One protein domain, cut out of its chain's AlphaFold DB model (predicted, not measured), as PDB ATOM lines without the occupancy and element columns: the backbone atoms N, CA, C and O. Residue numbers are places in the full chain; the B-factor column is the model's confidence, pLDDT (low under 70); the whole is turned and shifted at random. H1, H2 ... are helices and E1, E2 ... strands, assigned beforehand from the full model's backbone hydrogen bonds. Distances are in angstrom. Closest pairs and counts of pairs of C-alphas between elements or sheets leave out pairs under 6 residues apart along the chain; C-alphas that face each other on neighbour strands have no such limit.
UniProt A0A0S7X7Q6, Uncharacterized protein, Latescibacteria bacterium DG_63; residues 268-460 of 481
ATOM      1  N   ASP A 268      18.387  21.966   6.882       81.69
ATOM      2  CA  ASP A 268      18.918  22.037   8.242       81.69
ATOM      3  C   ASP A 268      19.547  20.648   8.463       81.69
ATOM      4  O   ASP A 268      18.952  19.626   8.081       81.69
ATOM      5  N   LEU A 269      20.829  20.607   8.831       80.69
ATOM      6  CA  LEU A 269      21.635  19.389   8.881       80.69
ATOM      7  C   LEU A 269      21.890  19.033  10.347       80.69
ATOM      8  O   LEU A 269      20.975  18.520  10.989       80.69
ATOM      9  N   GLY A 270      23.106  19.181  10.864       76.38
ATOM     10  CA  GLY A 270      23.411  18.701  12.206       76.38
ATOM     11  C   GLY A 270      24.721  19.197  12.800       76.38
ATOM     12  O   GLY A 270      25.756  19.218  12.134       76.38
ATOM     13  N   ASP A 271      24.675  19.506  14.095       78.00
ATOM     14  CA  ASP A 271      25.759  20.086  14.898       78.00
ATOM     15  C   ASP A 271      26.956  19.154  15.114       78.00
ATOM     16  O   ASP A 271      27.968  19.550  15.703       78.00
ATOM     17  N   ALA A 272      26.805  17.873  14.780       84.38
ATOM     18  CA  ALA A 272      27.757  16.838  15.149       84.38
ATOM     19  C   ALA A 272      29.092  17.033  14.414       84.38
ATOM     20  O   ALA A 272      29.080  17.157  13.191       84.38
ATOM     21  N   PRO A 273      30.253  16.999  15.094       88.62
ATOM     22  CA  PRO A 273      31.536  17.072  14.408       88.62
ATOM     23  C   PRO A 273      31.699  15.904  13.423       88.62
ATOM     24  O   PRO A 273      31.455  14.751  13.767       88.62
ATOM     25  N   ASP A 274      32.182  16.183  12.218       89.25
ATOM     26  CA  ASP A 274      32.458  15.173  11.192       89.25
ATOM     27  C   ASP A 274      33.923  15.308  10.754       89.25
ATOM     28  O   ASP A 274      34.432  16.416  10.576       89.25
ATOM     29  N   SER A 275      34.642  14.197  10.603       90.75
ATOM     30  CA  SER A 275      36.023  14.169  10.086       90.75
ATOM     31  C   SER A 275      36.119  13.788   8.612       90.75
ATOM     32  O   SER A 275      37.200  13.879   8.030       90.75
ATOM     33  N   SER A 276      35.000  13.399   8.000       85.50
ATOM     34  CA  SER A 276      34.821  13.305   6.549       85.50
ATOM     35  C   SER A 276      34.430  14.650   5.906       85.50
ATOM     36  O   SER A 276      34.128  14.719   4.715       85.50
ATOM     37  N   ASN A 277      34.515  15.723   6.699       83.75
ATOM     38  CA  ASN A 277      34.215  17.109   6.359       83.75
ATOM     39  C   ASN A 277      34.887  17.646   5.076       83.75
ATOM     40  O   ASN A 277      35.885  17.113   4.576       83.75
ATOM     41  N   ASN A 278      34.391  18.786   4.591       75.00
ATOM     42  CA  ASN A 278      34.891  19.498   3.417       75.00
ATOM     43  C   ASN A 278      36.245  20.210   3.652       75.00
ATOM     44  O   ASN A 278      36.608  21.123   2.900       75.00
ATOM     45  N   PHE A 279      37.049  19.796   4.641       71.94
ATOM     46  CA  PHE A 279      38.404  20.287   4.928       71.94
ATOM     47  C   PHE A 279      39.436  19.151   5.134       71.94
ATOM     48  O   PHE A 279      40.053  19.060   6.198       71.94
ATOM     49  N   PRO A 280      39.733  18.329   4.101       64.94
ATOM     50  CA  PRO A 280      40.766  17.293   4.126       64.94
ATOM     51  C   PRO A 280      42.055  17.657   4.874       64.94
ATOM     52  O   PRO A 280      42.654  18.710   4.655       64.94
ATOM     53  N   GLY A 281      42.485  16.745   5.749       76.69
ATOM     54  CA  GLY A 281      43.598  16.959   6.680       76.69
ATOM     55  C   GLY A 281      43.206  17.655   7.990       76.69
ATOM     56  O   GLY A 281      44.059  17.779   8.866       76.69
ATOM     57  N   THR A 282      41.937  18.048   8.147       83.75
ATOM     58  CA  THR A 282      41.397  18.757   9.320       83.75
ATOM     59  C   THR A 282      40.308  17.915  10.008       83.75
ATOM     60  O   THR A 282      39.128  18.255   9.934       83.75
ATOM     61  N   PRO A 283      40.659  16.774  10.636       89.75
ATOM     62  CA  PRO A 283      39.684  15.962  11.358       89.75
ATOM     63  C   PRO A 283      39.129  16.733  12.561       89.75
ATOM     64  O   PRO A 283      39.872  17.470  13.214       89.75
ATOM     65  N   MET A 284      37.853  16.518  12.873       91.38
ATOM     66  CA  MET A 284      37.222  17.030  14.089       91.38
ATOM     67  C   MET A 284      37.238  15.959  15.185       91.38
ATOM     68  O   MET A 284      37.279  14.756  14.914       91.38
ATOM     69  N   LEU A 285      37.213  16.381  16.444       91.38
ATOM     70  CA  LEU A 285      37.199  15.480  17.588       91.38
ATOM     71  C   LEU A 285      35.811  15.427  18.219       91.38
ATOM     72  O   LEU A 285      35.274  16.432  18.680       91.38
ATOM     73  N   ALA A 286      35.272  14.218  18.354       85.81
ATOM     74  CA  ALA A 286      34.085  13.989  19.164       85.81
ATOM     75  C   ALA A 286      34.418  14.263  20.637       85.81
ATOM     76  O   ALA A 286      33.658  14.920  21.355       85.81
ATOM     77  N   TYR A 287      35.598  13.817  21.092       82.56
ATOM     78  CA  TYR A 287      35.988  13.908  22.498       82.56
ATOM     79  C   TYR A 287      37.409  14.434  22.730       82.56
ATOM     80  O   TYR A 287      38.343  14.017  22.040       82.56
ATOM     81  N   PRO A 288      37.630  15.239  23.799       80.62
ATOM     82  CA  PRO A 288      38.956  15.748  24.187       80.62
ATOM     83  C   PRO A 288      40.024  14.680  24.481       80.62
ATOM     84  O   PRO A 288      41.187  15.014  24.693       80.62
ATOM     85  N   SER A 289      39.642  13.404  24.536       80.81
ATOM     86  CA  SER A 289      40.536  12.241  24.572       80.81
ATOM     87  C   SER A 289      41.265  11.976  23.245       80.81
ATOM     88  O   SER A 289      42.141  11.113  23.223       80.81
ATOM     89  N   GLY A 290      40.946  12.705  22.169       87.06
ATOM     90  CA  GLY A 290      41.489  12.480  20.825       87.06
ATOM     91  C   GLY A 290      40.682  11.470  20.008       87.06
ATOM     92  O   GLY A 290      41.237  10.816  19.129       87.06
ATOM     93  N   VAL A 291      39.397  11.311  20.332       89.69
ATOM     94  CA  VAL A 291      38.467  10.480  19.563       89.69
ATOM     95  C   VAL A 291      38.022  11.274  18.341       89.69
ATOM     96  O   VAL A 291      37.471  12.363  18.492       89.69
ATOM     97  N   VAL A 292      38.309  10.738  17.158       92.81
ATOM     98  CA  VAL A 292      37.938  11.309  15.857       92.81
ATOM     99  C   VAL A 292      36.428  11.195  15.686       92.81
ATOM    100  O   VAL A 292      35.873  10.137  15.964       92.81
ATOM    101  N   ALA A 293      35.773  12.268  15.254       90.50
ATOM    102  CA  ALA A 293      34.334  12.257  15.032       90.50
ATOM    103  C   ALA A 293      33.984  11.714  13.641       90.50
ATOM    104  O   ALA A 293      34.588  12.142  12.655       90.50
ATOM    105  N   ASN A 294      33.008  10.811  13.566       90.12
ATOM    106  CA  ASN A 294      32.486  10.220  12.330       90.12
ATOM    107  C   ASN A 294      30.947  10.310  12.286       90.12
ATOM    108  O   ASN A 294      30.284   9.462  11.687       90.12
ATOM    109  N   TYR A 295      30.365  11.318  12.944       87.38
ATOM    110  CA  TYR A 295      28.934  11.582  12.855       87.38
ATOM    111  C   TYR A 295      28.606  12.109  11.448       87.38
ATOM    112  O   TYR A 295      29.295  13.010  10.978       87.38
ATOM    113  N   PRO A 296      27.581  11.579  10.761       85.50
ATOM    114  CA  PRO A 296      27.399  11.824   9.334       85.50
ATOM    115  C   PRO A 296      26.560  13.082   9.066       85.50
ATOM    116  O   PRO A 296      25.390  13.000   8.674       85.50
ATOM    117  N   THR A 297      27.152  14.243   9.329       83.69
ATOM    118  CA  THR A 297      26.522  15.570   9.206       83.69
ATOM    119  C   THR A 297      26.993  16.360   7.991       83.69
ATOM    120  O   THR A 297      26.287  17.285   7.603       83.69
ATOM    121  N   VAL A 298      28.100  15.981   7.340       84.06
ATOM    122  CA  VAL A 298      28.571  16.611   6.093       84.06
ATOM    123  C   VAL A 298      28.156  15.786   4.863       84.06
ATOM    124  O   VAL A 298      28.204  14.553   4.890       84.06
ATOM    125  N   TYR A 299      27.756  16.437   3.759       76.44
ATOM    126  CA  TYR A 299      27.093  15.766   2.620       76.44
ATOM    127  C   TYR A 299      27.771  15.893   1.247       76.44
ATOM    128  O   TYR A 299      27.493  15.068   0.372       76.44
ATOM    129  N   TRP A 300      28.635  16.881   1.007       72.75
ATOM    130  CA  TRP A 300      29.312  17.062  -0.289       72.75
ATOM    131  C   TRP A 300      30.554  16.184  -0.433       72.75
ATOM    132  O   TRP A 300      30.628  15.396  -1.379       72.75
ATOM    133  N   THR A 301      31.520  16.289   0.486       69.00
ATOM    134  CA  THR A 301      32.670  15.362   0.555       69.00
ATOM    135  C   THR A 301      32.551  14.317   1.659       69.00
ATOM    136  O   THR A 301      33.432  13.458   1.760       69.00
ATOM    137  N   GLY A 302      31.485  14.385   2.464       60.69
ATOM    138  CA  GLY A 302      31.210  13.435   3.535       60.69
ATOM    139  C   GLY A 302      31.267  11.986   3.051       60.69
ATOM    140  O   GLY A 302      30.952  11.664   1.903       60.69
ATOM    141  N   SER A 303      31.708  11.082   3.917       59.06
ATOM    142  CA  SER A 303      31.801   9.662   3.580       59.06
ATOM    143  C   SER A 303      30.541   8.929   4.015       59.06
ATOM    144  O   SER A 303      30.187   8.931   5.186       59.06
ATOM    145  N   ALA A 304      29.879   8.257   3.069       60.81
ATOM    146  CA  ALA A 304      28.671   7.490   3.359       60.81
ATOM    147  C   ALA A 304      28.909   6.416   4.455       60.81
ATOM    148  O   ALA A 304      29.955   5.758   4.431       60.81
ATOM    149  N   PRO A 305      27.927   6.147   5.341       67.12
ATOM    150  CA  PRO A 305      26.527   6.570   5.261       67.12
ATOM    151  C   PRO A 305      26.318   8.037   5.646       67.12
ATOM    152  O   PRO A 305      26.786   8.469   6.683       67.12
ATOM    153  N   TYR A 306      25.562   8.775   4.834       74.12
ATOM    154  CA  TYR A 306      25.091  10.107   5.210       74.12
ATOM    155  C   TYR A 306      23.931  10.012   6.211       74.12
ATOM    156  O   TYR A 306      23.159   9.046   6.171       74.12
ATOM    157  N   GLY A 307      23.781  11.019   7.069       72.75
ATOM    158  CA  GLY A 307      22.664  11.111   7.999       72.75
ATOM    159  C   GLY A 307      21.330  11.470   7.323       72.75
ATOM    160  O   GLY A 307      21.219  11.590   6.098       72.75
ATOM    161  N   PRO A 308      20.270  11.635   8.128       71.56
ATOM    162  CA  PRO A 308      19.073  12.368   7.724       71.56
ATOM    163  C   PRO A 308      19.335  13.876   7.510       71.56
ATOM    164  O   PRO A 308      20.081  14.492   8.267       71.56
ATOM    165  N   ILE A 309      18.670  14.479   6.518       75.19
ATOM    166  CA  ILE A 309      18.651  15.936   6.269       75.19
ATOM    167  C   ILE A 309      17.248  16.452   6.572       75.19
ATOM    168  O   ILE A 309      16.256  15.841   6.154       75.19
ATOM    169  N   HIS A 310      17.136  17.609   7.214       76.69
ATOM    170  CA  HIS A 310      15.873  18.311   7.348       76.69
ATOM    171  C   HIS A 310      15.515  19.088   6.077       76.69
ATOM    172  O   HIS A 310      16.006  20.179   5.822       76.69
ATOM    173  N   TRP A 311      14.622  18.541   5.260       74.94
ATOM    174  CA  TRP A 311      14.115  19.248   4.082       74.94
ATOM    175  C   TRP A 311      12.944  20.163   4.459       74.94
ATOM    176  O   TRP A 311      11.925  19.664   4.940       74.94
ATOM    177  N   ASP A 312      13.073  21.467   4.197       75.62
ATOM    178  CA  ASP A 312      12.056  22.504   4.449       75.62
ATOM    179  C   ASP A 312      11.463  22.487   5.882       75.62
ATOM    180  O   ASP A 312      10.244  22.369   6.070       75.62
ATOM    181  N   PRO A 313      12.299  22.616   6.932       79.75
ATOM    182  CA  PRO A 313      11.824  22.663   8.320       79.75
ATOM    183  C   PRO A 313      10.827  23.809   8.556       79.75
ATOM    184  O   PRO A 313       9.798  23.632   9.214       79.75
ATOM    185  N   LYS A 314      11.077  25.001   7.990       82.50
ATOM    186  CA  LYS A 314      10.209  26.176   8.189       82.50
ATOM    187  C   LYS A 314       8.868  26.054   7.476       82.50
ATOM    188  O   LYS A 314       7.882  26.575   8.003       82.50
ATOM    189  N   GLY A 315       8.798  25.342   6.355       81.12
ATOM    190  CA  GLY A 315       7.558  24.964   5.679       81.12
ATOM    191  C   GLY A 315       6.863  23.727   6.256       81.12
ATOM    192  O   GLY A 315       5.854  23.302   5.692       81.12
ATOM    193  N   SER A 316       7.340  23.151   7.369       82.00
ATOM    194  CA  SER A 316       6.727  21.958   7.965       82.00
ATOM    195  C   SER A 316       6.683  21.963   9.502       82.00
ATOM    196  O   SER A 316       5.654  22.303  10.106       82.00
ATOM    197  N   LEU A 317       7.771  21.534  10.137       84.50
ATOM    198  CA  LEU A 317       7.951  21.351  11.574       84.50
ATOM    199  C   LEU A 317       9.454  21.347  11.875       84.50
ATOM    200  O   LEU A 317      10.230  20.946  11.020       84.50
ATOM    201  N   TYR A 318       9.857  21.724  13.084       83.88
ATOM    202  CA  TYR A 318      11.242  21.593  13.545       83.88
ATOM    203  C   TYR A 318      11.336  21.369  15.053       83.88
ATOM    204  O   TYR A 318      10.358  21.541  15.787       83.88
ATOM    205  N   LEU A 319      12.505  20.934  15.519       82.38
ATOM    206  CA  LEU A 319      12.794  20.775  16.940       82.38
ATOM    207  C   LEU A 319      13.191  22.133  17.546       82.38
ATOM    208  O   LEU A 319      13.658  23.030  16.858       82.38
ATOM    209  N   GLY A 320      12.864  22.345  18.818       84.19
ATOM    210  CA  GLY A 320      13.093  23.631  19.481       84.19
ATOM    211  C   GLY A 320      12.098  24.733  19.105       84.19
ATOM    212  O   GLY A 320      10.929  24.491  18.782       84.19
ATOM    213  N   ASN A 321      12.550  25.981  19.255       82.69
ATOM    214  CA  ASN A 321      11.762  27.210  19.041       82.69
ATOM    215  C   ASN A 321      12.293  28.079  17.885       82.69
ATOM    216  O   ASN A 321      11.731  29.136  17.595       82.69
ATOM    217  N   ARG A 322      13.390  27.647  17.269       81.38
ATOM    218  CA  ARG A 322      14.108  28.250  16.150       81.38
ATOM    219  C   ARG A 322      14.605  27.089  15.280       81.38
ATOM    220  O   ARG A 322      14.571  25.959  15.734       81.38
ATOM    221  N   VAL A 323      15.010  27.384  14.057       80.69
ATOM    222  CA  VAL A 323      15.840  26.530  13.204       80.69
ATOM    223  C   VAL A 323      16.687  27.486  12.360       80.69
ATOM    224  O   VAL A 323      16.153  28.529  11.940       80.69
ATOM    225  N   SER A 324      17.975  27.202  12.194       76.69
ATOM    226  CA  SER A 324      18.883  27.976  11.338       76.69
ATOM    227  C   SER A 324      19.059  27.176  10.072       76.69
ATOM    228  O   SER A 324      19.473  26.028  10.126       76.69
ATOM    229  N   LEU A 325      18.656  27.733   8.937       78.50
ATOM    230  CA  LEU A 325      18.742  26.952   7.714       78.50
ATOM    231  C   LEU A 325      20.187  26.911   7.219       78.50
ATOM    232  O   LEU A 325      20.852  27.943   7.174       78.50
ATOM    233  N   GLU A 326      20.616  25.747   6.758       77.75
ATOM    234  CA  GLU A 326      21.937  25.469   6.199       77.75
ATOM    235  C   GLU A 326      21.805  24.474   5.038       77.75
ATOM    236  O   GLU A 326      20.862  23.687   4.978       77.75
ATOM    237  N   ASN A 327      22.723  24.524   4.070       76.88
ATOM    238  CA  ASN A 327      22.737  23.581   2.939       76.88
ATOM    239  C   ASN A 327      23.933  22.606   2.996       76.88
ATOM    240  O   ASN A 327      23.967  21.654   2.217       76.88
ATOM    241  N   GLU A 328      24.900  22.853   3.886       83.31
ATOM    242  CA  GLU A 328      26.041  21.992   4.210       83.31
ATOM    243  C   GLU A 328      26.593  22.403   5.587       83.31
ATOM    244  O   GLU A 328      26.737  23.597   5.839       83.31
ATOM    245  N   ALA A 329      26.947  21.441   6.445       81.75
ATOM    246  CA  ALA A 329      27.224  21.713   7.861       81.75
ATOM    247  C   ALA A 329      28.524  22.501   8.122       81.75
ATOM    248  O   ALA A 329      28.705  23.088   9.187       81.75
ATOM    249  N   ASP A 330      29.458  22.518   7.167       79.31
ATOM    250  CA  ASP A 330      30.771  23.166   7.297       79.31
ATOM    251  C   ASP A 330      31.132  24.127   6.142       79.31
ATOM    252  O   ASP A 330      32.227  24.707   6.137       79.31
ATOM    253  N   LEU A 331      30.235  24.322   5.166       73.88
ATOM    254  CA  LEU A 331      30.436  25.196   4.004       73.88
ATOM    255  C   LEU A 331      29.212  26.052   3.673       73.88
ATOM    256  O   LEU A 331      28.069  25.636   3.795       73.88
ATOM    257  N   GLY A 332      29.472  27.226   3.098       63.28
ATOM    258  CA  GLY A 332      28.421  28.170   2.717       63.28
ATOM    259  C   GLY A 332      28.041  29.089   3.874       63.28
ATOM    260  O   GLY A 332      28.689  29.074   4.917       63.28
ATOM    261  N   PHE A 333      27.052  29.953   3.669       55.88
ATOM    262  CA  PHE A 333      26.435  30.695   4.763       55.88
ATOM    263  C   PHE A 333      25.133  30.030   5.153       55.88
ATOM    264  O   PHE A 333      24.257  29.846   4.306       55.88
ATOM    265  N   ASP A 334      25.007  29.803   6.445       70.06
ATOM    266  CA  ASP A 334      23.768  29.482   7.122       70.06
ATOM    267  C   ASP A 334      22.936  30.770   7.251       70.06
ATOM    268  O   ASP A 334      23.450  31.891   7.139       70.06
ATOM    269  N   GLU A 335      21.638  30.641   7.507       68.19
ATOM    270  CA  GLU A 335      20.696  31.767   7.568       68.19
ATOM    271  C   GLU A 335      21.086  32.847   8.600       68.19
ATOM    272  O   GLU A 335      20.696  34.012   8.475       68.19
ATOM    273  N   ASP A 336      21.862  32.479   9.622       63.56
ATOM    274  CA  ASP A 336      22.355  33.372  10.674       63.56
ATOM    275  C   ASP A 336      23.860  33.693  10.581       63.56
ATOM    276  O   ASP A 336      24.438  34.298  11.494       63.56
ATOM    277  N   SER A 337      24.477  33.346   9.450       66.88
ATOM    278  CA  SER A 337      25.888  33.531   9.100       66.88
ATOM    279  C   SER A 337      26.931  32.719   9.885       66.88
ATOM    280  O   SER A 337      28.121  33.033   9.771       66.88
ATOM    281  N   HIS A 338      26.536  31.674  10.622       71.62
ATOM    282  CA  HIS A 338      27.461  30.757  11.301       71.62
ATOM    283  C   HIS A 338      27.201  29.307  10.890       71.62
ATOM    284  O   HIS A 338      26.182  28.763  11.273       71.62
ATOM    285  N   ASN A 339      28.154  28.683  10.189       74.00
ATOM    286  CA  ASN A 339      28.142  27.239   9.933       74.00
ATOM    287  C   ASN A 339      28.098  26.445  11.238       74.00
ATOM    288  O   ASN A 339      28.913  26.724  12.128       74.00
ATOM    289  N   ASN A 340      27.264  25.406  11.295       79.62
ATOM    290  CA  ASN A 340      27.202  24.464  12.417       79.62
ATOM    291  C   ASN A 340      28.567  23.879  12.813       79.62
ATOM    292  O   ASN A 340      28.869  23.726  14.003       79.62
ATOM    293  N   LEU A 341      29.432  23.624  11.829       84.88
ATOM    294  CA  LEU A 341      30.782  23.102  12.004       84.88
ATOM    295  C   LEU A 341      31.847  24.057  11.465       84.88
ATOM    296  O   LEU A 341      31.803  24.557  10.341       84.88
ATOM    297  N   LYS A 342      32.926  24.206  12.233       85.56
ATOM    298  CA  LYS A 342      34.167  24.845  11.788       85.56
ATOM    299  C   LYS A 342      35.364  23.923  12.038       85.56
ATOM    300  O   LYS A 342      36.064  24.085  13.048       85.56
ATOM    301  N   PRO A 343      35.675  23.007  11.097       84.69
ATOM    302  CA  PRO A 343      36.763  22.037  11.243       84.69
ATOM    303  C   PRO A 343      38.117  22.673  11.576       84.69
ATOM    304  O   PRO A 343      38.826  22.202  12.458       84.69
ATOM    305  N   SER A 344      38.445  23.814  10.956       80.56
ATOM    306  CA  SER A 344      39.697  24.561  11.202       80.56
ATOM    307  C   SER A 344      39.949  24.975  12.659       80.56
ATOM    308  O   SER A 344      41.094  25.256  13.017       80.56
ATOM    309  N   GLY A 345      38.905  25.038  13.492       82.12
ATOM    310  CA  GLY A 345      39.004  25.340  14.920       82.12
ATOM    311  C   GLY A 345      38.682  24.165  15.845       82.12
ATOM    312  O   GLY A 345      38.765  24.360  17.056       82.12
ATOM    313  N   ASP A 346      38.304  23.001  15.302       85.62
ATOM    314  CA  ASP A 346      37.672  21.898  16.046       85.62
ATOM    315  C   ASP A 346      36.428  22.373  16.836       85.62
ATOM    316  O   ASP A 346      36.284  22.135  18.037       85.62
ATOM    317  N   LEU A 347      35.561  23.149  16.165       84.94
ATOM    318  CA  LEU A 347      34.370  23.779  16.754       84.94
ATOM    319  C   LEU A 347      33.071  23.266  16.095       84.94
ATOM    320  O   LEU A 347      32.759  23.706  14.992       84.94
ATOM    321  N   PRO A 348      32.342  22.347  16.747       85.75
ATOM    322  CA  PRO A 348      30.931  22.014  16.475       85.75
ATOM    323  C   PRO A 348      29.939  22.860  17.317       85.75
ATOM    324  O   PRO A 348      30.391  23.573  18.219       85.75
ATOM    325  N   ASP A 349      28.617  22.701  17.107       77.25
ATOM    326  CA  ASP A 349      27.515  23.315  17.906       77.25
ATOM    327  C   ASP A 349      27.606  24.862  17.927       77.25
ATOM    328  O   ASP A 349      27.809  25.470  18.985       77.25
ATOM    329  N   LEU A 350      27.553  25.496  16.741       77.38
ATOM    330  CA  LEU A 350      27.912  26.913  16.535       77.38
ATOM    331  C   LEU A 350      26.765  27.907  16.277       77.38
ATOM    332  O   LEU A 350      26.984  29.101  16.509       77.38
ATOM    333  N   ASP A 351      25.588  27.477  15.829       66.88
ATOM    334  CA  ASP A 351      24.502  28.377  15.402       66.88
ATOM    335  C   ASP A 351      23.517  28.767  16.541       66.88
ATOM    336  O   ASP A 351      22.735  29.712  16.404       66.88
ATOM    337  N   ASP A 352      23.544  28.067  17.690       66.69
ATOM    338  CA  ASP A 352      22.523  28.136  18.763       66.69
ATOM    339  C   ASP A 352      21.076  28.007  18.185       66.69
ATOM    340  O   ASP A 352      20.158  28.773  18.533       66.69
ATOM    341  N   GLY A 353      20.883  27.088  17.235       62.56
ATOM    342  CA  GLY A 353      19.669  26.864  16.446       62.56
ATOM    343  C   GLY A 353      18.555  26.073  17.128       62.56
ATOM    344  O   GLY A 353      18.081  26.424  18.207       62.56
ATOM    345  N   ASP A 354      18.076  25.066  16.408       63.16
ATOM    346  CA  ASP A 354      17.062  24.003  16.618       63.16
ATOM    347  C   ASP A 354      16.969  23.268  17.986       63.16
ATOM    348  O   ASP A 354      16.341  22.215  18.122       63.16
ATOM    349  N   ASP A 355      17.457  23.905  19.050       69.81
ATOM    350  CA  ASP A 355      17.671  23.445  20.424       69.81
ATOM    351  C   ASP A 355      16.399  22.879  21.120       69.81
ATOM    352  O   ASP A 355      15.733  23.524  21.946       69.81
ATOM    353  N   GLY A 356      16.016  21.646  20.761       73.56
ATOM    354  CA  GLY A 356      14.749  21.019  21.157       73.56
ATOM    355  C   GLY A 356      14.716  20.399  22.551       73.56
ATOM    356  O   GLY A 356      13.686  20.439  23.229       73.56
ATOM    357  N   VAL A 357      15.810  19.797  23.006       81.00
ATOM    358  CA  VAL A 357      15.788  18.923  24.194       81.00
ATOM    359  C   VAL A 357      15.816  19.705  25.512       81.00
ATOM    360  O   VAL A 357      16.680  20.553  25.744       81.00
ATOM    361  N   GLN A 358      14.918  19.374  26.444       80.88
ATOM    362  CA  GLN A 358      14.883  20.012  27.762       80.88
ATOM    363  C   GLN A 358      15.955  19.428  28.696       80.88
ATOM    364  O   GLN A 358      16.079  18.215  28.856       80.88
ATOM    365  N   LEU A 359      16.733  20.307  29.337       77.38
ATOM    366  CA  LEU A 359      17.787  19.941  30.292       77.38
ATOM    367  C   LEU A 359      17.375  20.224  31.747       77.38
ATOM    368  O   LEU A 359      16.637  21.180  31.997       77.38
ATOM    369  N   PRO A 360      17.929  19.485  32.729       80.00
ATOM    370  CA  PRO A 360      18.908  18.401  32.588       80.00
ATOM    371  C   PRO A 360      18.279  17.047  32.229       80.00
ATOM    372  O   PRO A 360      17.174  16.730  32.661       80.00
ATOM    373  N   LEU A 361      19.036  16.219  31.503       76.38
ATOM    374  CA  LEU A 361      18.674  14.829  31.223       76.38
ATOM    375  C   LEU A 361      19.024  13.914  32.404       76.38
ATOM    376  O   LEU A 361      20.064  14.071  33.044       76.38
ATOM    377  N   MET A 362      18.171  12.921  32.660       82.12
ATOM    378  CA  MET A 362      18.369  11.894  33.686       82.12
ATOM    379  C   MET A 362      18.480  10.524  33.010       82.12
ATOM    380  O   MET A 362      17.475   9.845  32.832       82.12
ATOM    381  N   LEU A 363      19.703  10.138  32.630       84.81
ATOM    382  CA  LEU A 363      20.000   8.931  31.839       84.81
ATOM    383  C   LEU A 363      20.823   7.916  32.668       84.81
ATOM    384  O   LEU A 363      22.042   7.821  32.510       84.81
ATOM    385  N   PRO A 364      20.201   7.214  33.636       87.06
ATOM    386  CA  PRO A 364      20.889   6.269  34.517       87.06
ATOM    387  C   PRO A 364      21.370   5.007  33.784       87.06
ATOM    388  O   PRO A 364      20.636   4.416  33.002       87.06
ATOM    389  N   HIS A 365      22.579   4.530  34.099       89.62
ATOM    390  CA  HIS A 365      23.122   3.289  33.533       89.62
ATOM    391  C   HIS A 365      22.194   2.085  33.738       89.62
ATOM    392  O   HIS A 365      21.796   1.793  34.874       89.62
ATOM    393  N   CYS A 366      21.926   1.367  32.644       92.81
ATOM    394  CA  CYS A 366      21.162   0.123  32.594       92.81
ATOM    395  C   CYS A 366      19.804   0.223  33.288       92.81
ATOM    396  O   CYS A 366      19.402  -0.645  34.065       92.81
ATOM    397  N   GLN A 367      19.131   1.341  33.026       92.25
ATOM    398  CA  GLN A 367      17.788   1.666  33.473       92.25
ATOM    399  C   GLN A 367      17.046   2.375  32.337       92.25
ATOM    400  O   GLN A 367      17.651   3.048  31.500       92.25
ATOM    401  N   GLU A 368      15.724   2.226  32.325       93.44
ATOM    402  CA  GLU A 368      14.858   2.955  31.404       93.44
ATOM    403  C   GLU A 368      14.810   4.442  31.775       93.44
ATOM    404  O   GLU A 368      14.702   4.796  32.954       93.44
ATOM    405  N   ALA A 369      14.820   5.307  30.764       89.25
ATOM    406  CA  ALA A 369      14.620   6.741  30.916       89.25
ATOM    407  C   ALA A 369      13.620   7.286  29.893       89.25
ATOM    408  O   ALA A 369      13.244   6.623  28.926       89.25
ATOM    409  N   THR A 370      13.207   8.525  30.135       92.38
ATOM    410  CA  THR A 370      12.428   9.371  29.227       92.38
ATOM    411  C   THR A 370      12.919  10.803  29.376       92.38
ATOM    412  O   THR A 370      13.314  11.190  30.480       92.38
ATOM    413  N   PHE A 371      12.813  11.618  28.333       85.88
ATOM    414  CA  PHE A 371      13.010  13.064  28.452       85.88
ATOM    415  C   PHE A 371      11.978  13.853  27.653       85.88
ATOM    416  O   PHE A 371      11.320  13.312  26.766       85.88
ATOM    417  N   ASP A 372      11.851  15.135  27.988       89.56
ATOM    418  CA  ASP A 372      10.978  16.071  27.291       89.56
ATOM    419  C   ASP A 372      11.766  16.845  26.228       89.56
ATOM    420  O   ASP A 372      12.887  17.303  26.465       89.56
ATOM    421  N   TYR A 373      11.162  17.032  25.060       87.44
ATOM    422  CA  TYR A 373      11.667  17.890  23.994       87.44
ATOM    423  C   TYR A 373      10.573  18.830  23.486       87.44
ATOM    424  O   TYR A 373       9.373  18.603  23.677       87.44
ATOM    425  N   VAL A 374      11.000  19.926  22.870       88.06
ATOM    426  CA  VAL A 374      10.151  20.919  22.223       88.06
ATOM    427  C   VAL A 374      10.140  20.656  20.724       88.06
ATOM    428  O   VAL A 374      11.189  20.429  20.130       88.06
ATOM    429  N   LEU A 375       8.955  20.711  20.126       88.06
ATOM    430  CA  LEU A 375       8.742  20.623  18.684       88.06
ATOM    431  C   LEU A 375       7.833  21.772  18.252       88.06
ATOM    432  O   LEU A 375       6.749  21.921  18.813       88.06
ATOM    433  N   THR A 376       8.217  22.548  17.247       89.06
ATOM    434  CA  THR A 376       7.400  23.627  16.684       89.06
ATOM    435  C   THR A 376       6.846  23.228  15.322       89.06
ATOM    436  O   THR A 376       7.586  22.826  14.435       89.06
ATOM    437  N   VAL A 377       5.527  23.341  15.150       89.25
ATOM    438  CA  VAL A 377       4.822  23.023  13.896       89.25
ATOM    439  C   VAL A 377       4.397  24.317  13.209       89.25
ATOM    440  O   VAL A 377       3.625  25.092  13.786       89.25
ATOM    441  N   THR A 378       4.870  24.554  11.987       86.81
ATOM    442  CA  THR A 378       4.630  25.801  11.243       86.81
ATOM    443  C   THR A 378       3.592  25.664  10.138       86.81
ATOM    444  O   THR A 378       2.835  26.615   9.929       86.81
ATOM    445  N   ASP A 379       3.473  24.496   9.495       83.06
ATOM    446  CA  ASP A 379       2.521  24.275   8.398       83.06
ATOM    447  C   ASP A 379       1.453  23.201   8.710       83.06
ATOM    448  O   ASP A 379       1.752  22.164   9.312       83.06
ATOM    449  N   PRO A 380       0.180  23.386   8.294       76.94
ATOM    450  CA  PRO A 380      -0.867  22.396   8.534       76.94
ATOM    451  C   PRO A 380      -0.632  21.031   7.875       76.94
ATOM    452  O   PRO A 380      -1.212  20.050   8.333       76.94
ATOM    453  N   SER A 381       0.184  20.919   6.823       72.25
ATOM    454  CA  SER A 381       0.506  19.629   6.197       72.25
ATOM    455  C   SER A 381       1.199  18.668   7.169       72.25
ATOM    456  O   SER A 381       0.897  17.475   7.147       72.25
ATOM    457  N   ALA A 382       2.012  19.178   8.099       67.94
ATOM    458  CA  ALA A 382       2.615  18.394   9.177       67.94
ATOM    459  C   ALA A 382       1.582  17.784  10.142       67.94
ATOM    460  O   ALA A 382       1.837  16.743  10.739       67.94
ATOM    461  N   ILE A 383       0.392  18.383  10.261       72.56
ATOM    462  CA  ILE A 383      -0.721  17.866  11.077       72.56
ATOM    463  C   ILE A 383      -1.422  16.688  10.375       72.56
ATOM    464  O   ILE A 383      -1.941  15.785  11.030       72.56
ATOM    465  N   PHE A 384      -1.475  16.701   9.040       63.69
ATOM    466  CA  PHE A 384      -2.186  15.688   8.246       63.69
ATOM    467  C   PHE A 384      -1.303  14.523   7.788       63.69
ATOM    468  O   PHE A 384      -1.829  13.482   7.387       63.69
ATOM    469  N   ASN A 385       0.015  14.691   7.851       68.44
ATOM    470  CA  ASN A 385       0.995  13.664   7.535       68.44
ATOM    471  C   ASN A 385       1.466  12.937   8.803       68.44
ATOM    472  O   ASN A 385       1.419  13.469   9.907       68.44
ATOM    473  N   LEU A 386       1.937  11.700   8.641       70.38
ATOM    474  CA  LEU A 386       2.519  10.939   9.743       70.38
ATOM    475  C   LEU A 386       3.946  11.441   9.993       70.38
ATOM    476  O   LEU A 386       4.813  11.220   9.152       70.38
ATOM    477  N   ALA A 387       4.166  12.115  11.120       80.25
ATOM    478  CA  ALA A 387       5.482  12.572  11.553       80.25
ATOM    479  C   ALA A 387       6.048  11.662  12.655       80.25
ATOM    480  O   ALA A 387       5.297  11.112  13.467       80.25
ATOM    481  N   PHE A 388       7.370  11.527  12.680       82.88
ATOM    482  CA  PHE A 388       8.123  10.690  13.614       82.88
ATOM    483  C   PHE A 388       9.218  11.498  14.315       82.88
ATOM    484  O   PHE A 388       9.660  12.493  13.755       82.88
ATOM    485  N   VAL A 389       9.694  11.044  15.477       85.25
ATOM    486  CA  VAL A 389      10.966  11.467  16.092       85.25
ATOM    487  C   VAL A 389      11.838  10.249  16.387       85.25
ATOM    488  O   VAL A 389      11.359   9.222  16.865       85.25
ATOM    489  N   ASN A 390      13.127  10.386  16.113       85.00
ATOM    490  CA  ASN A 390      14.190   9.450  16.421       85.00
ATOM    491  C   ASN A 390      15.223  10.124  17.337       85.00
ATOM    492  O   ASN A 390      15.372  11.349  17.328       85.00
ATOM    493  N   VAL A 391      15.921   9.319  18.138       86.88
ATOM    494  CA  VAL A 391      17.004   9.772  19.019       86.88
ATOM    495  C   VAL A 391      18.162   8.790  18.914       86.88
ATOM    496  O   VAL A 391      17.942   7.586  19.074       86.88
ATOM    497  N   TRP A 392      19.368   9.310  18.701       87.00
ATOM    498  CA  TRP A 392      20.626   8.576  18.805       87.00
ATOM    499  C   TRP A 392      21.457   9.113  19.968       87.00
ATOM    500  O   TRP A 392      21.411  10.304  20.259       87.00
ATOM    501  N   CYS A 393      22.221   8.249  20.622       87.25
ATOM    502  CA  CYS A 393      23.113   8.593  21.721       87.25
ATOM    503  C   CYS A 393      24.419   7.823  21.547       87.25
ATOM    504  O   CYS A 393      24.379   6.598  21.610       87.25
ATOM    505  N   ASP A 394      25.543   8.528  21.413       86.81
ATOM    506  CA  ASP A 394      26.879   7.937  21.512       86.81
ATOM    507  C   ASP A 394      27.110   7.571  22.989       86.81
ATOM    508  O   ASP A 394      27.473   8.392  23.849       86.81
ATOM    509  N   TRP A 395      26.746   6.336  23.317       88.00
ATOM    510  CA  TRP A 395      26.748   5.806  24.670       88.00
ATOM    511  C   TRP A 395      28.186   5.470  25.096       88.00
ATOM    512  O   TRP A 395      28.555   5.702  26.262       88.00
ATOM    513  N   ASN A 396      28.990   4.928  24.172       88.94
ATOM    514  CA  ASN A 396      30.327   4.385  24.438       88.94
ATOM    515  C   ASN A 396      31.460   5.444  24.381       88.94
ATOM    516  O   ASN A 396      32.471   5.281  25.077       88.94
ATOM    517  N   ARG A 397      31.226   6.574  23.700       86.56
ATOM    518  CA  ARG A 397      32.138   7.694  23.397       86.56
ATOM    519  C   ARG A 397      33.269   7.355  22.421       86.56
ATOM    520  O   ARG A 397      34.416   7.753  22.664       86.56
ATOM    521  N   ASP A 398      32.966   6.652  21.336       89.69
ATOM    522  CA  ASP A 398      33.912   6.296  20.267       89.69
ATOM    523  C   ASP A 398      33.829   7.169  19.003       89.69
ATOM    524  O   ASP A 398      34.766   7.137  18.201       89.69
ATOM    525  N   GLY A 399      32.823   8.044  18.907       88.81
ATOM    526  CA  GLY A 399      32.742   9.076  17.876       88.81
ATOM    527  C   GLY A 399      31.740   8.811  16.755       88.81
ATOM    528  O   GLY A 399      31.770   9.567  15.782       88.81
ATOM    529  N   ASP A 400      30.875   7.802  16.869       88.81
ATOM    530  CA  ASP A 400      29.759   7.579  15.942       88.81
ATOM    531  C   ASP A 400      28.441   7.175  16.652       88.81
ATOM    532  O   ASP A 400      28.223   7.537  17.811       88.81
ATOM    533  N   TRP A 401      27.496   6.580  15.912       86.75
ATOM    534  CA  TRP A 401      26.169   6.160  16.397       86.75
ATOM    535  C   TRP A 401      25.751   4.787  15.830       86.75
ATOM    536  O   TRP A 401      24.551   4.544  15.625       86.75
ATOM    537  N   ASP A 402      26.708   3.920  15.473       89.06
ATOM    538  CA  ASP A 402      26.428   2.643  14.795       89.06
ATOM    539  C   ASP A 402      26.306   1.420  15.733       89.06
ATOM    540  O   ASP A 402      25.935   0.322  15.292       89.06
ATOM    541  N   ASP A 403      26.470   1.637  17.044       92.44
ATOM    542  CA  ASP A 403      26.745   0.569  18.005       92.44
ATOM    543  C   ASP A 403      25.506  -0.011  18.738       92.44
ATOM    544  O   ASP A 403      24.415   0.578  18.843       92.44
ATOM    545  N   VAL A 404      25.671  -1.222  19.293       95.69
ATOM    546  CA  VAL A 404      24.679  -1.880  20.168       95.69
ATOM    547  C   VAL A 404      25.359  -2.483  21.390       95.69
ATOM    548  O   VAL A 404      25.954  -3.561  21.346       95.69
ATOM    549  N   LEU A 405      25.189  -1.808  22.521       95.06
ATOM    550  CA  LEU A 405      25.855  -2.132  23.776       95.06
ATOM    551  C   LEU A 405      25.073  -3.156  24.603       95.06
ATOM    552  O   LEU A 405      23.893  -3.413  24.367       95.06
ATOM    553  N   GLU A 406      25.725  -3.738  25.610       95.56
ATOM    554  CA  GLU A 406      25.114  -4.720  26.511       95.56
ATOM    555  C   GLU A 406      25.202  -4.258  27.974       95.56
ATOM    556  O   GLU A 406      26.230  -3.756  28.446       95.56
ATOM    557  N   CYS A 407      24.103  -4.433  28.704       94.19
ATOM    558  CA  CYS A 407      24.026  -4.227  30.144       94.19
ATOM    559  C   CYS A 407      24.419  -5.494  30.929       94.19
ATOM    560  O   CYS A 407      24.292  -6.602  30.413       94.19
ATOM    561  N   PRO A 408      24.833  -5.401  32.213       93.25
ATOM    562  CA  PRO A 408      25.300  -6.562  32.993       93.25
ATOM    563  C   PRO A 408      24.288  -7.708  33.193       93.25
ATOM    564  O   PRO A 408      24.644  -8.760  33.726       93.25
ATOM    565  N   ASN A 409      23.022  -7.495  32.833       92.88
ATOM    566  CA  ASN A 409      21.937  -8.474  32.842       92.88
ATOM    567  C   ASN A 409      21.670  -9.128  31.467       92.88
ATOM    568  O   ASN A 409      20.845 -10.039  31.408       92.88
ATOM    569  N   GLY A 410      22.363  -8.701  30.407       94.19
ATOM    570  CA  GLY A 410      22.176  -9.155  29.026       94.19
ATOM    571  C   GLY A 410      21.180  -8.330  28.203       94.19
ATOM    572  O   GLY A 410      20.875  -8.720  27.077       94.19
ATOM    573  N   ASP A 411      20.651  -7.219  28.734       94.62
ATOM    574  CA  ASP A 411      19.789  -6.323  27.955       94.62
ATOM    575  C   ASP A 411      20.629  -5.548  26.929       94.62
ATOM    576  O   ASP A 411      21.672  -4.981  27.269       94.62
ATOM    577  N   GLN A 412      20.165  -5.511  25.678       96.38
ATOM    578  CA  GLN A 412      20.802  -4.749  24.603       96.38
ATOM    579  C   GLN A 412      20.360  -3.284  24.632       96.38
ATOM    580  O   GLN A 412      19.182  -2.985  24.837       96.38
ATOM    581  N   VAL A 413      21.307  -2.381  24.390       96.38
ATOM    582  CA  VAL A 413      21.108  -0.932  24.383       96.38
ATOM    583  C   VAL A 413      21.670  -0.365  23.075       96.38
ATOM    584  O   VAL A 413      22.870  -0.106  23.000       96.38
ATOM    585  N   PRO A 414      20.842  -0.219  22.025       94.75
ATOM    586  CA  PRO A 414      21.274   0.413  20.787       94.75
ATOM    587  C   PRO A 414      21.532   1.902  21.009       94.75
ATOM    588  O   PRO A 414      20.864   2.550  21.824       94.75
ATOM    589  N   GLU A 415      22.454   2.455  20.232       90.25
ATOM    590  CA  GLU A 415      22.679   3.899  20.189       90.25
ATOM    591  C   GLU A 415      21.508   4.629  19.539       90.25
ATOM    592  O   GLU A 415      21.123   5.690  20.021       90.25
ATOM    593  N   TRP A 416      20.819   4.000  18.577       91.00
ATOM    594  CA  TRP A 416      19.478   4.394  18.117       91.00
ATOM    595  C   TRP A 416      18.412   4.128  19.204       91.00
ATOM    596  O   TRP A 416      17.630   3.173  19.139       91.00
ATOM    597  N   ALA A 417      18.432   4.964  20.243       90.31
ATOM    598  CA  ALA A 417      17.725   4.803  21.509       90.31
ATOM    599  C   ALA A 417      16.201   4.992  21.409       90.31
ATOM    600  O   ALA A 417      15.446   4.248  22.038       90.31
ATOM    601  N   VAL A 418      15.729   5.961  20.617       90.81
ATOM    602  CA  VAL A 418      14.295   6.136  20.317       90.81
ATOM    603  C   VAL A 418      14.089   5.938  18.827       90.81
ATOM    604  O   VAL A 418      14.685   6.645  18.018       90.81
ATOM    605  N   GLN A 419      13.217   4.990  18.491       89.19
ATOM    606  CA  GLN A 419      12.978   4.540  17.125       89.19
ATOM    607  C   GLN A 419      11.548   4.895  16.715       89.19
ATOM    608  O   GLN A 419      10.588   4.420  17.328       89.19
ATOM    609  N   ASP A 420      11.420   5.759  15.710       86.00
ATOM    610  CA  ASP A 420      10.181   6.171  15.050       86.00
ATOM    611  C   ASP A 420       9.015   6.486  16.017       86.00
ATOM    612  O   ASP A 420       7.898   5.966  15.894       86.00
ATOM    613  N   GLN A 421       9.243   7.390  16.980       89.31
ATOM    614  CA  GLN A 421       8.188   7.926  17.844       89.31
ATOM    615  C   GLN A 421       7.152   8.680  17.001       89.31
ATOM    616  O   GLN A 421       7.370   9.828  16.624       89.31
ATOM    617  N   ILE A 422       5.990   8.070  16.767       86.75
ATOM    618  CA  ILE A 422       4.861   8.719  16.086       86.75
ATOM    619  C   ILE A 422       4.385   9.949  16.873       86.75
ATOM    620  O   ILE A 422       4.072   9.861  18.064       86.75
ATOM    621  N   LEU A 423       4.253  11.076  16.175       85.75
ATOM    622  CA  LEU A 423       3.758  12.337  16.721       85.75
ATOM    623  C   LEU A 423       2.251  12.496  16.475       85.75
ATOM    624  O   LEU A 423       1.744  12.215  15.391       85.75
ATOM    625  N   LEU A 424       1.529  12.994  17.483       85.69
ATOM    626  CA  LEU A 424       0.101  13.320  17.392       85.69
ATOM    627  C   LEU A 424      -0.092  14.840  17.405       85.69
ATOM    628  O   LEU A 424      -0.416  15.442  18.430       85.69
ATOM    629  N   LEU A 425       0.132  15.449  16.245       84.62
ATOM    630  CA  LEU A 425      -0.006  16.887  16.021       84.62
ATOM    631  C   LEU A 425      -1.477  17.220  15.707       84.62
ATOM    632  O   LEU A 425      -2.158  16.457  15.024       84.62
ATOM    633  N   ILE A 426      -1.995  18.339  16.230       84.38
ATOM    634  CA  ILE A 426      -3.421  18.729  16.097       84.38
ATOM    635  C   ILE A 426      -3.653  20.213  15.761       84.38
ATOM    636  O   ILE A 426      -4.765  20.603  15.408       84.38
ATOM    637  N   GLN A 427      -2.623  21.044  15.897       88.00
ATOM    638  CA  GLN A 427      -2.614  22.489  15.654       88.00
ATOM    639  C   GLN A 427      -1.187  22.979  15.342       88.00
ATOM    640  O   GLN A 427      -0.221  22.239  15.530       88.00
ATOM    641  N   LEU A 428      -1.054  24.231  14.907       90.56
ATOM    642  CA  LEU A 428       0.243  24.897  14.748       90.56
ATOM    643  C   LEU A 428       0.799  25.388  16.094       90.56
ATOM    644  O   LEU A 428       0.045  25.574  17.056       90.56
ATOM    645  N   GLY A 429       2.101  25.663  16.127       90.50
ATOM    646  CA  GLY A 429       2.836  26.155  17.291       90.50
ATOM    647  C   GLY A 429       3.650  25.071  17.998       90.50
ATOM    648  O   GLY A 429       3.820  23.966  17.485       90.50
ATOM    649  N   SER A 430       4.178  25.419  19.170       90.94
ATOM    650  CA  SER A 430       5.116  24.577  19.915       90.94
ATOM    651  C   SER A 430       4.420  23.575  20.840       90.94
ATOM    652  O   SER A 430       3.470  23.901  21.558       90.94
ATOM    653  N   TYR A 431       4.944  22.357  20.847       89.75
ATOM    654  CA  TYR A 431       4.566  21.225  21.684       89.75
ATOM    655  C   TYR A 431       5.712  20.914  22.641       89.75
ATOM    656  O   TYR A 431       6.875  21.045  22.274       89.75
ATOM    657  N   THR A 432       5.393  20.442  23.844       92.69
ATOM    658  CA  THR A 432       6.343  19.694  24.675       92.69
ATOM    659  C   THR A 432       5.914  18.237  24.652       92.69
ATOM    660  O   THR A 432       4.757  17.937  24.953       92.69
ATOM    661  N   ILE A 433       6.820  17.356  24.241       90.75
ATOM    662  CA  ILE A 433       6.560  15.936  24.020       90.75
ATOM    663  C   ILE A 433       7.596  15.141  24.813       90.75
ATOM    664  O   ILE A 433       8.784  15.442  24.763       90.75
ATOM    665  N   THR A 434       7.143  14.123  25.538       93.94
ATOM    666  CA  THR A 434       8.017  13.163  26.219       93.94
ATOM    667  C   THR A 434       8.356  12.018  25.266       93.94
ATOM    668  O   THR A 434       7.473  11.532  24.547       93.94
ATOM    669  N   THR A 435       9.602  11.548  25.255       93.38
ATOM    670  CA  THR A 435       9.989  10.328  24.525       93.38
ATOM    671  C   THR A 435       9.251   9.087  25.058       93.38
ATOM    672  O   THR A 435       8.800   9.076  26.210       93.38
ATOM    673  N   PRO A 436       9.175   7.983  24.291       95.12
ATOM    674  CA  PRO A 436       8.926   6.665  24.862       95.12
ATOM    675  C   PRO A 436      10.019   6.313  25.881       95.12
ATOM    676  O   PRO A 436      11.077   6.950  25.919       95.12
ATOM    677  N   GLN A 437       9.780   5.280  26.688       95.31
ATOM    678  CA  GLN A 437      10.839   4.706  27.513       95.31
ATOM    679  C   GLN A 437      11.887   4.036  26.618       95.31
ATOM    680  O   GLN A 437      11.530   3.245  25.743       95.31
ATOM    681  N   PHE A 438      13.160   4.321  26.871       92.94
ATOM    682  CA  PHE A 438      14.297   3.670  26.222       92.94
ATOM    683  C   PHE A 438      15.356   3.289  27.262       92.94
ATOM    684  O   PHE A 438      15.466   3.929  28.311       92.94
ATOM    685  N   MET A 439      16.126   2.232  26.994       93.88
ATOM    686  CA  MET A 439      17.209   1.800  27.880       93.88
ATOM    687  C   MET A 439      18.422   2.724  27.718       93.88
ATOM    688  O   MET A 439      18.764   3.100  26.602       93.88
ATOM    689  N   CYS A 440      19.072   3.094  28.821       90.62
ATOM    690  CA  CYS A 440      20.260   3.954  28.811       90.62
ATOM    691  C   CYS A 440      21.538   3.170  29.115       90.62
ATOM    692  O   CYS A 440      21.567   2.354  30.042       90.62
ATOM    693  N   TRP A 441      22.643   3.499  28.442       90.38
ATOM    694  CA  TRP A 441      23.962   2.949  28.757       90.38
ATOM    695  C   TRP A 441      24.943   4.072  29.119       90.38
ATOM    696  O   TRP A 441      25.412   4.820  28.276       90.38
ATOM    697  N   HIS A 442      25.240   4.219  30.415       80.88
ATOM    698  CA  HIS A 442      26.238   5.176  30.909       80.88
ATOM    699  C   HIS A 442      27.049   4.608  32.092       80.88
ATOM    700  O   HIS A 442      26.825   5.025  33.232       80.88
ATOM    701  N   PRO A 443      27.985   3.663  31.891       76.62
ATOM    702  CA  PRO A 443      28.787   3.121  32.985       76.62
ATOM    703  C   PRO A 443      29.488   4.246  33.757       76.62
ATOM    704  O   PRO A 443      29.864   5.281  33.206       76.62
ATOM    705  N   VAL A 444      29.602   4.062  35.073       62.97
ATOM    706  CA  VAL A 444      29.937   5.138  36.029       62.97
ATOM    707  C   VAL A 444      31.447   5.189  36.332       62.97
ATOM    708  O   VAL A 444      31.895   5.890  37.241       62.97
ATOM    709  N   ASP A 445      32.261   4.433  35.594       54.25
ATOM    710  CA  ASP A 445      33.656   4.210  35.960       54.25
ATOM    711  C   ASP A 445      34.567   5.425  35.701       54.25
ATOM    712  O   ASP A 445      34.641   5.998  34.618       54.25
ATOM    713  N   ALA A 446      35.332   5.764  36.744       40.59
ATOM    714  CA  ALA A 446      36.523   6.617  36.719       40.59
ATOM    715  C   ALA A 446      36.366   8.125  36.398       40.59
ATOM    716  O   ALA A 446      37.214   8.734  35.750       40.59
ATOM    717  N   GLY A 447      35.411   8.794  37.050       41.03
ATOM    718  CA  GLY A 447      35.677  10.134  37.607       41.03
ATOM    719  C   GLY A 447      35.701  11.326  36.643       41.03
ATOM    720  O   GLY A 447      36.035  12.430  37.077       41.03
ATOM    721  N   GLN A 448      35.298  11.150  35.385       44.72
ATOM    722  CA  GLN A 448      35.018  12.261  34.480       44.72
ATOM    723  C   GLN A 448      33.514  12.356  34.188       44.72
ATOM    724  O   GLN A 448      32.896  11.412  33.709       44.72
ATOM    725  N   ARG A 449      32.926  13.529  34.462       50.16
ATOM    726  CA  ARG A 449      31.577  13.911  34.003       50.16
ATOM    727  C   ARG A 449      31.650  14.249  32.511       50.16
ATOM    728  O   ARG A 449      31.612  15.423  32.139       50.16
ATOM    729  N   ASN A 450      31.892  13.234  31.687       51.53
ATOM    730  CA  ASN A 450      32.180  13.432  30.275       51.53
ATOM    731  C   ASN A 450      30.908  13.642  29.465       51.53
ATOM    732  O   ASN A 450      30.036  12.775  29.395       51.53
ATOM    733  N   LYS A 451      30.907  14.806  28.816       56.97
ATOM    734  CA  LYS A 451      30.084  15.162  27.667       56.97
ATOM    735  C   LYS A 451      30.063  14.011  26.642       56.97
ATOM    736  O   LYS A 451      31.063  13.311  26.502       56.97
ATOM    737  N   TRP A 452      28.936  13.852  25.958       58.19
ATOM    738  CA  TRP A 452      28.712  12.932  24.835       58.19
ATOM    739  C   TRP A 452      27.890  13.615  23.739       58.19
ATOM    740  O   TRP A 452      27.221  14.612  24.039       58.19
ATOM    741  N   TRP A 453      27.943  13.090  22.516       57.94
ATOM    742  CA  TRP A 453      27.105  13.523  21.398       57.94
ATOM    743  C   TRP A 453      25.844  12.650  21.323       57.94
ATOM    744  O   TRP A 453      25.898  11.425  21.377       57.94
ATOM    745  N   PHE A 454      24.681  13.281  21.232       59.91
ATOM    746  CA  PHE A 454      23.393  12.627  21.030       59.91
ATOM    747  C   PHE A 454      22.628  13.422  19.973       59.91
ATOM    748  O   PHE A 454      22.612  14.644  20.040       59.91
ATOM    749  N   ARG A 455      21.977  12.753  19.029       62.31
ATOM    750  CA  ARG A 455      21.166  13.382  17.983       62.31
ATOM    751  C   ARG A 455      19.694  13.228  18.303       62.31
ATOM    752  O   ARG A 455      19.242  12.141  18.659       62.31
ATOM    753  N   THR A 456      18.919  14.280  18.091       47.38
ATOM    754  CA  THR A 456      17.480  14.155  17.839       47.38
ATOM    755  C   THR A 456      17.201  14.341  16.358       47.38
ATOM    756  O   THR A 456      18.013  14.890  15.628       47.38
ATOM    757  N   GLY A 457      16.060  13.859  15.888       55.97
ATOM    758  CA  GLY A 457      15.601  14.169  14.544       55.97
ATOM    759  C   GLY A 457      14.142  13.804  14.384       55.97
ATOM    760  O   GLY A 457      13.726  12.766  14.886       55.97
ATOM    761  N   GLY A 458      13.345  14.626  13.712       54.19
ATOM    762  CA  GLY A 458      11.950  14.299  13.458       54.19
ATOM    763  C   GLY A 458      11.467  14.768  12.103       54.19
ATOM    764  O   GLY A 458      11.863  15.829  11.638       54.19
ATOM    765  N   GLY A 459      10.602  13.973  11.470       57.69
ATOM    766  CA  GLY A 459      10.215  14.207  10.089       57.69
ATOM    767  C   GLY A 459       9.032  13.411   9.563       57.69
ATOM    768  O   GLY A 459       8.523  12.488  10.199       57.69
ATOM    769  N   ILE A 460       8.614  13.793   8.357       52.41
ATOM    770  CA  ILE A 460       7.532  13.184   7.584       52.41
ATOM    771  C   ILE A 460       8.150  12.321   6.473       52.41
ATOM    772  O   ILE A 460       9.018  12.823   5.761       52.41
TER     773      ILE A 460
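AT A GLANCE: This is residues 268 to 460 of the 481 residues of an uncharacterized protein of Latescibacteria bacterium DG_63 (UniProt A0A0S7X7Q6). Little regular structure: two small three-stranded sheets, E2 E4 E9 and E8 E5 E11, lie partly face to face. Strand pairs E3 E10 and E6 E7 sit near one end; loops around E1 fill one side. The 193 printed residues, under half in named elements, run E1 to E4, H1, E5 to E11: mostly strand, sheets antiparallel, compact, radius of gyration of the C-alphas 16.8 A, spans 48 by 41 by 27 A.

HOW THE PARTS SIT: E1, residues 285 to 287, pairs with no named strand. E2, 317 to 319, is antiparallel to E4, 372 to 377; find N 318 and O 376 at 2.9 A. E9, 429 to 434, is E4's other antiparallel neighbour, N 373 to O 433 2.9 A. E3, 367 to 369, runs on into E4 at 31 degrees and is antiparallel to E10, 438 to 440, N 369 to O 438 2.9 A. H1, 381 to 384, too short for O i to N i+4 pairs, is only just not on E4's sheet, with 4 C-alpha pairs within 10 A. E5, 388 to 393, is antiparallel to E8, 418 to 422, N 389 to O 421 2.9 A, and E11, 454 to 459, N 390 to O 457 2.7 A. E6, 404 to 406, and E7, 412 to 414, form a hairpin, N 405 to O 413 2.9 A.

IN THESE COORDINATES: Find C-alpha 285 at (37.199, 15.480, 17.588), beginning E1; E11 spans 17.2 A to C-alpha 459 at (10.215, 14.207, 10.089).

THE WHOLE: The printed part has no cut; links E1 to E2, E2 to E3 and E10 to E11 are long. Low confidence includes residues 444 to 460.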